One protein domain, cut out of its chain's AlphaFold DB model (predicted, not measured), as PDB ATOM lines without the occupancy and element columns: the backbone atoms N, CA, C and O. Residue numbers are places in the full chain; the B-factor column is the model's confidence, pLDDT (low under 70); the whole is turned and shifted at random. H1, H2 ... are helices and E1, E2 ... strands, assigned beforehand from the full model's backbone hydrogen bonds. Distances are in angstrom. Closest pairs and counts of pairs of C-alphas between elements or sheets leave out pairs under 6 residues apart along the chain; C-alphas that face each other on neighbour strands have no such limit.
ATOM      1  N   ALA A   2     171.925 236.641 373.843       87.62
ATOM      2  CA  ALA A   2     172.537 235.646 374.744       87.62
ATOM      3  C   ALA A   2     174.034 235.362 374.487       87.62
ATOM      4  O   ALA A   2     174.820 235.270 375.429       87.62
ATOM      5  N   TRP A   3     174.438 235.289 373.214       89.88
ATOM      6  CA  TRP A   3     175.827 235.060 372.799       89.88
ATOM      7  C   TRP A   3     176.820 236.033 373.451       89.88
ATOM      8  O   TRP A   3     177.826 235.608 374.012       89.88
ATOM      9  N   ALA A   4     176.506 237.333 373.456       90.31
ATOM     10  CA  ALA A   4     177.379 238.355 374.033       90.31
ATOM     11  C   ALA A   4     177.530 238.187 375.556       90.31
ATOM     12  O   ALA A   4     178.635 238.303 376.093       90.31
ATOM     13  N   GLY A   5     176.432 237.851 376.247       90.00
ATOM     14  CA  GLY A   5     176.443 237.570 377.684       90.00
ATOM     15  C   GLY A   5     177.318 236.367 378.020       90.00
ATOM     16  O   GLY A   5     178.168 236.447 378.907       90.00
ATOM     17  N   LYS A   6     177.178 235.284 377.248       88.12
ATOM     18  CA  LYS A   6     177.989 234.073 377.402       88.12
ATOM     19  C   LYS A   6     179.475 234.336 377.146       88.12
ATOM     20  O   LYS A   6     180.310 233.908 377.939       88.12
ATOM     21  N   LEU A   7     179.812 235.067 376.080       89.88
ATOM     22  CA  LEU A   7     181.202 235.399 375.743       89.88
ATOM     23  C   LEU A   7     181.890 236.281 376.784       89.88
ATOM     24  O   LEU A   7     183.100 236.187 376.964       89.88
ATOM     25  N   SER A   8     181.123 237.098 377.496       93.25
ATOM     26  CA  SER A   8     181.642 237.943 378.575       93.25
ATOM     27  C   SER A   8     181.852 237.172 379.887       93.25
ATOM     28  O   SER A   8     182.134 237.778 380.917       93.25
ATOM     29  N   GLY A   9     181.681 235.843 379.878       91.81
ATOM     30  CA  GLY A   9     181.749 234.989 381.066       91.81
ATOM     31  C   GLY A   9     180.494 235.043 381.944       91.81
ATOM     32  O   GLY A   9     180.501 234.521 383.057       91.81
ATOM     33  N   GLY A  10     179.419 235.672 381.466       92.69
ATOM     34  CA  GLY A  10     178.154 235.767 382.181       92.69
ATOM     35  C   GLY A  10     177.343 234.471 382.131       92.69
ATOM     36  O   GLY A  10     177.452 233.664 381.204       92.69
ATOM     37  N   ALA A  11     176.475 234.293 383.128       91.81
ATOM     38  CA  ALA A  11     175.432 233.277 383.084       91.81
ATOM     39  C   ALA A  11     174.217 233.807 382.315       91.81
ATOM     40  O   ALA A  11     173.731 234.904 382.591       91.81
ATOM     41  N   VAL A  12     173.707 233.014 381.373       93.56
ATOM     42  CA  VAL A  12     172.475 233.324 380.639       93.56
ATOM     43  C   VAL A  12     171.392 232.375 381.122       93.56
ATOM     44  O   VAL A  12     171.479 231.172 380.891       93.56
ATOM     45  N   LEU A  13     170.385 232.900 381.811       93.62
ATOM     46  CA  LEU A  13     169.281 232.108 382.346       93.62
ATOM     47  C   LEU A  13     167.989 232.479 381.624       93.62
ATOM     48  O   LEU A  13     167.665 233.662 381.511       93.62
ATOM     49  N   ILE A  14     167.253 231.476 381.149       91.56
ATOM     50  CA  ILE A  14     165.929 231.675 380.552       91.56
ATOM     51  C   ILE A  14     164.874 231.432 381.628       91.56
ATOM     52  O   ILE A  14     164.792 230.344 382.193       91.56
ATOM     53  N   LEU A  15     164.050 232.442 381.896       93.06
ATOM     54  CA  LEU A  15     162.887 232.308 382.766       93.06
ATOM     55  C   LEU A  15     161.682 231.973 381.897       93.06
ATOM     56  O   LEU A  15     161.284 232.769 381.044       93.06
ATOM     57  N   SER A  16     161.117 230.789 382.095       89.31
ATOM     58  CA  SER A  16     159.975 230.323 381.318       89.31
ATOM     59  C   SER A  16     159.142 229.364 382.148       89.31
ATOM     60  O   SER A  16     159.640 228.723 383.066       89.31
ATOM     61  N   ARG A  17     157.862 229.242 381.811       87.75
ATOM     62  CA  ARG A  17     157.030 228.181 382.376       87.75
ATOM     63  C   ARG A  17     157.426 226.842 381.761       87.75
ATOM     64  O   ARG A  17     157.730 226.788 380.564       87.75
ATOM     65  N   ALA A  18     157.366 225.765 382.538       83.88
ATOM     66  CA  ALA A  18     157.688 224.425 382.044       83.88
ATOM     67  C   ALA A  18     156.774 224.003 380.874       83.88
ATOM     68  O   ALA A  18     157.202 223.290 379.968       83.88
ATOM     69  N   ASP A  19     155.541 224.518 380.818       80.69
ATOM     70  CA  ASP A  19     154.602 224.240 379.726       80.69
ATOM     71  C   ASP A  19     154.943 224.933 378.390       80.69
ATOM     72  O   ASP A  19     154.409 224.569 377.338       80.69
ATOM     73  N   ARG A  20     155.845 225.917 378.398       81.75
ATOM     74  CA  ARG A  20     156.304 226.622 377.190       81.75
ATOM     75  C   ARG A  20     157.494 225.949 376.517       81.75
ATOM     76  O   ARG A  20     157.923 226.402 375.458       81.75
ATOM     77  N   VAL A  21     158.015 224.881 377.106       80.94
ATOM     78  CA  VAL A  21     159.110 224.101 376.536       80.94
ATOM     79  C   VAL A  21     158.564 223.244 375.405       80.94
ATOM     80  O   VAL A  21     157.591 222.509 375.575       80.94
ATOM     81  N   HIS A  22     159.178 223.359 374.236       74.31
ATOM     82  CA  HIS A  22     158.778 222.595 373.065       74.31
ATOM     83  C   HIS A  22     159.384 221.187 373.123       74.31
ATOM     84  O   HIS A  22     160.572 221.042 373.405       74.31
ATOM     85  N   SER A  23     158.576 220.155 372.876       70.81
ATOM     86  CA  SER A  23     159.076 218.781 372.746       70.81
ATOM     87  C   SER A  23     159.795 218.607 371.404       70.81
ATOM     88  O   SER A  23     159.481 219.295 370.430       70.81
ATOM     89  N   LYS A  24     160.756 217.679 371.356       67.06
ATOM     90  CA  LYS A  24     161.631 217.424 370.200       67.06
ATOM     91  C   LYS A  24     160.872 217.061 368.915       67.06
ATOM     92  O   LYS A  24     161.366 217.345 367.829       67.06
ATOM     93  N   ASP A  25     159.685 216.471 369.048       65.69
ATOM     94  CA  ASP A  25     158.898 215.952 367.924       65.69
ATOM     95  C   ASP A  25     157.810 216.919 367.426       65.69
ATOM     96  O   ASP A  25     157.029 216.573 366.537       65.69
ATOM     97  N   LEU A  26     157.732 218.131 367.988       68.12
ATOM     98  CA  LEU A  26     156.791 219.155 367.543       68.12
ATOM     99  C   LEU A  26     157.474 220.145 366.582       68.12
ATOM    100  O   LEU A  26     158.628 220.528 366.799       68.12
ATOM    101  N   HIS A  73     170.982 226.875 372.314       86.06
ATOM    102  CA  HIS A  73     171.037 226.348 373.683       86.06
ATOM    103  C   HIS A  73     172.467 226.366 374.244       86.06
ATOM    104  O   HIS A  73     172.656 226.539 375.443       86.06
ATOM    105  N   GLU A  74     173.482 226.304 373.382       87.75
ATOM    106  CA  GLU A  74     174.898 226.453 373.718       87.75
ATOM    107  C   GLU A  74     175.239 227.818 374.350       87.75
ATOM    108  O   GLU A  74     176.255 227.976 375.035       87.75
ATOM    109  N   HIS A  75     174.383 228.822 374.143       90.44
ATOM    110  CA  HIS A  75     174.515 230.147 374.743       90.44
ATOM    111  C   HIS A  75     173.719 230.302 376.041       90.44
ATOM    112  O   HIS A  75     173.827 231.344 376.687       90.44
ATOM    113  N   VAL A  76     172.956 229.285 376.443       90.25
ATOM    114  CA  VAL A  76     172.111 229.279 377.641       90.25
ATOM    115  C   VAL A  76     172.789 228.451 378.733       90.25
ATOM    116  O   VAL A  76     173.272 227.351 378.500       90.25
ATOM    117  N   THR A  77     172.869 228.995 379.944       91.44
ATOM    118  CA  THR A  77     173.415 228.298 381.119       91.44
ATOM    119  C   THR A  77     172.375 227.394 381.773       91.44
ATOM    120  O   THR A  77     172.723 226.334 382.277       91.44
ATOM    121  N   GLY A  78     171.108 227.803 381.787       90.81
ATOM    122  CA  GLY A  78     170.034 227.025 382.390       90.81
ATOM    123  C   GLY A  78     168.684 227.719 382.289       90.81
ATOM    124  O   GLY A  78     168.577 228.860 381.826       90.81
ATOM    125  N   TYR A  79     167.656 227.019 382.742       92.06
ATOM    126  CA  TYR A  79     166.265 227.436 382.662       92.06
ATOM    127  C   TYR A  79     165.663 227.459 384.060       92.06
ATOM    128  O   TYR A  79     165.797 226.499 384.815       92.06
ATOM    129  N   ILE A  80     164.998 228.551 384.414       93.69
ATOM    130  CA  ILE A  80     164.259 228.658 385.672       93.69
ATOM    131  C   ILE A  80     162.778 228.537 385.345       93.69
ATOM    132  O   ILE A  80     162.238 229.355 384.595       93.69
ATOM    133  N   THR A  81     162.146 227.530 385.937       91.19
ATOM    134  CA  THR A  81     160.713 227.255 385.824       91.19
ATOM    135  C   THR A  81     160.064 227.214 387.205       91.19
ATOM    136  O   THR A  81     160.738 227.299 388.233       91.19
ATOM    137  N   GLU A  82     158.747 227.029 387.245       90.75
ATOM    138  CA  GLU A  82     157.995 226.747 388.469       90.75
ATOM    139  C   GLU A  82     158.437 225.455 389.185       90.75
ATOM    140  O   GLU A  82     158.141 225.280 390.364       90.75
ATOM    141  N   LEU A  83     159.165 224.571 388.497       88.06
ATOM    142  CA  LEU A  83     159.721 223.331 389.045       88.06
ATOM    143  C   LEU A  83     161.145 223.507 389.603       88.06
ATOM    144  O   LEU A  83     161.695 222.575 390.187       88.06
ATOM    145  N   GLY A  84     161.742 224.690 389.432       90.56
ATOM    146  CA  GLY A  84     163.098 225.012 389.872       90.56
ATOM    147  C   GLY A  84     164.060 225.301 388.720       90.56
ATOM    148  O   GLY A  84     163.658 225.557 387.582       90.56
ATOM    149  N   LEU A  85     165.356 225.298 389.046       91.69
ATOM    150  CA  LEU A  85     166.440 225.454 388.079       91.69
ATOM    151  C   LEU A  85     166.698 224.117 387.376       91.69
ATOM    152  O   LEU A  85     166.940 223.107 388.035       91.69
ATOM    153  N   MET A  86     166.674 224.132 386.049       89.88
ATOM    154  CA  MET A  86     166.857 222.962 385.197       89.88
ATOM    155  C   MET A  86     167.887 223.237 384.102       89.88
ATOM    156  O   MET A  86     167.967 224.337 383.552       89.88
ATOM    157  N   GLU A  87     168.661 222.214 383.764       88.62
ATOM    158  CA  GLU A  87     169.493 222.201 382.563       88.62
ATOM    159  C   GLU A  87     168.644 221.877 381.326       88.62
ATOM    160  O   GLU A  87     167.520 221.382 381.445       88.62
ATOM    161  N   HIS A  88     169.184 222.162 380.138       84.62
ATOM    162  CA  HIS A  88     168.482 221.963 378.866       84.62
ATOM    163  C   HIS A  88     167.951 220.529 378.710       84.62
ATOM    164  O   HIS A  88     166.767 220.345 378.437       84.62
ATOM    165  N   ASP A  89     168.796 219.530 378.969       85.06
ATOM    166  CA  ASP A  89     168.451 218.119 378.778       85.06
ATOM    167  C   ASP A  89     167.289 217.688 379.682       85.06
ATOM    168  O   ASP A  89     166.308 217.118 379.209       85.06
ATOM    169  N   MET A  90     167.337 218.041 380.972       84.50
ATOM    170  CA  MET A  90     166.252 217.737 381.916       84.50
ATOM    171  C   MET A  90     164.935 218.410 381.519       84.50
ATOM    172  O   MET A  90     163.861 217.825 381.667       84.50
ATOM    173  N   LEU A  91     165.012 219.638 381.007       84.62
ATOM    174  CA  LEU A  91     163.844 220.386 380.567       84.62
ATOM    175  C   LEU A  91     163.202 219.756 379.318       84.62
ATOM    176  O   LEU A  91     161.975 219.666 379.231       84.62
ATOM    177  N   CYS A  92     164.019 219.287 378.372       84.12
ATOM    178  CA  CYS A  92     163.557 218.568 377.185       84.12
ATOM    179  C   CYS A  92     162.909 217.225 377.539       84.12
ATOM    180  O   CYS A  92     161.833 216.920 377.022       84.12
ATOM    181  N   GLU A  93     163.506 216.459 378.453       85.25
ATOM    182  CA  GLU A  93     162.912 215.211 378.945       85.25
ATOM    183  C   GLU A  93     161.547 215.457 379.601       85.25
ATOM    184  O   GLU A  93     160.574 214.761 379.303       85.25
ATOM    185  N   PHE A  94     161.424 216.510 380.415       84.56
ATOM    186  CA  PHE A  94     160.139 216.888 381.003       84.56
ATOM    187  C   PHE A  94     159.084 217.223 379.936       84.56
ATOM    188  O   PHE A  94     157.931 216.789 380.033       84.56
ATOM    189  N   ALA A  95     159.470 217.957 378.889       85.19
ATOM    190  CA  ALA A  95     158.573 218.289 377.785       85.19
ATOM    191  C   ALA A  95     158.100 217.046 377.011       85.19
ATOM    192  O   ALA A  95     156.939 217.003 376.598       85.19
ATOM    193  N   ASN A  96     158.965 216.039 376.848       85.38
ATOM    194  CA  ASN A  96     158.622 214.770 376.200       85.38
ATOM    195  C   ASN A  96     157.654 213.943 377.054       85.38
ATOM    196  O   ASN A  96     156.617 213.519 376.549       85.38
ATOM    197  N   ILE A  97     157.925 213.801 378.358       85.38
ATOM    198  CA  ILE A  97     157.030 213.098 379.294       85.38
ATOM    199  C   ILE A  97     155.631 213.723 379.272       85.38
ATOM    200  O   ILE A  97     154.628 213.008 379.230       85.38
ATOM    201  N   ARG A  98     155.547 215.060 379.267       84.12
ATOM    202  CA  ARG A  98     154.265 215.763 379.146       84.12
ATOM    203  C   ARG A  98     153.551 215.412 377.840       84.12
ATOM    204  O   ARG A  98     152.363 215.104 377.884       84.12
ATOM    205  N   LEU A  99     154.250 215.461 376.706       83.88
ATOM    206  CA  LEU A  99     153.659 215.157 375.401       83.88
ATOM    207  C   LEU A  99     153.120 213.721 375.347       83.88
ATOM    208  O   LEU A  99     152.027 213.491 374.828       83.88
ATOM    209  N   ASP A 100     153.859 212.758 375.897       85.88
ATOM    210  CA  ASP A 100     153.429 211.360 375.951       85.88
ATOM    211  C   ASP A 100     152.195 211.179 376.840       85.88
ATOM    212  O   ASP A 100     151.269 210.450 376.477       85.88
ATOM    213  N   LEU A 101     152.132 211.890 377.967       84.38
ATOM    214  CA  LEU A 101     150.961 211.894 378.841       84.38
ATOM    215  C   LEU A 101     149.732 212.503 378.145       84.38
ATOM    216  O   LEU A 101     148.633 211.957 378.240       84.38
ATOM    217  N   GLU A 102     149.910 213.612 377.422       83.38
ATOM    218  CA  GLU A 102     148.845 214.246 376.636       83.38
ATOM    219  C   GLU A 102     148.310 213.294 375.560       83.38
ATOM    220  O   GLU A 102     147.096 213.118 375.453       83.38
ATOM    221  N   LYS A 103     149.194 212.600 374.833       85.38
ATOM    222  CA  LYS A 103     148.794 211.563 373.869       85.38
ATOM    223  C   LYS A 103     148.067 210.395 374.535       85.38
ATOM    224  O   LYS A 103     147.106 209.896 373.970       85.38
ATOM    225  N   ALA A 104     148.498 209.948 375.713       86.44
ATOM    226  CA  ALA A 104     147.880 208.809 376.395       86.44
ATOM    227  C   ALA A 104     146.481 209.117 376.959       86.44
ATOM    228  O   ALA A 104     145.655 208.215 377.068       86.44
ATOM    229  N   ILE A 105     146.224 210.367 377.355       83.44
ATOM    230  CA  ILE A 105     144.938 210.786 377.936       83.44
ATOM    231  C   ILE A 105     143.929 211.183 376.849       83.44
ATOM    232  O   ILE A 105     142.735 210.935 377.013       83.44
ATOM    233  N   TRP A 106     144.394 211.828 375.776       77.44
ATOM    234  CA  TRP A 106     143.535 212.460 374.765       77.44
ATOM    235  C   TRP A 106     143.602 211.808 373.376       77.44
ATOM    236  O   TRP A 106     142.870 212.242 372.485       77.44
ATOM    237  N   GLY A 107     144.496 210.837 373.177       57.62
ATOM    238  CA  GLY A 107     144.673 210.090 371.926       57.62
ATOM    239  C   GLY A 107     143.826 208.833 371.810       57.62
ATOM    240  O   GLY A 107     143.244 208.385 372.823       57.62
TER     241      GLY A 107
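What this domain is: This is residues 2 to 26 and 73 to 107 of the 107 residues of an uncharacterized protein of Melampsora larici-populina (strain 98AG31 / pathotype 3-4-7) (UniProt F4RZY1). A small three-stranded sheet has the long helix H2 running off it to one end of a loose rod, where residues 101 to 107 stick out, and the short helix H1 at the other end. The printed part has 60 residues, ordered H1 E1 E2 E3 H2, class mixed; the mixed sheet runs E1 E2 E3. The radius of gyration of the C-alphas is 13.6 A, the spans 47 by 22 by 14 A.

Where its parts are: E2 is residues 78 to 81, 9.9 A long; E1 13 to 15; E3 84 to 86. H2, residues 88 to 106, runs 27.0 A to C-alpha 106 at (143.535, 212.460, 374.765). H1, residues 2 to 7, begins at C-alpha 2 (172.537, 235.646, 374.744).

How they stand to each other: E1 and E2 are parallel, with N 80 and O 14 at 2.9 A. E2 and E3 form an antiparallel hairpin, with N 79 and O 86 at 2.8 A. H2 only grazes the sheet, with residues 88 to 94; the closest C-alphas of E2 and H2, Gly 78 and His 88, are 6.4 A apart. H1 is not on the sheet and is apart from H2. In H1 and H2 every O i to N i+4 pair is within hydrogen-bond range.

The domain as a whole: Residues 27 to 72 are not printed; C-alphas 26 and 73 are 17.1 A apart. Residues 24 to 26 and 107 have pLDDT under 70.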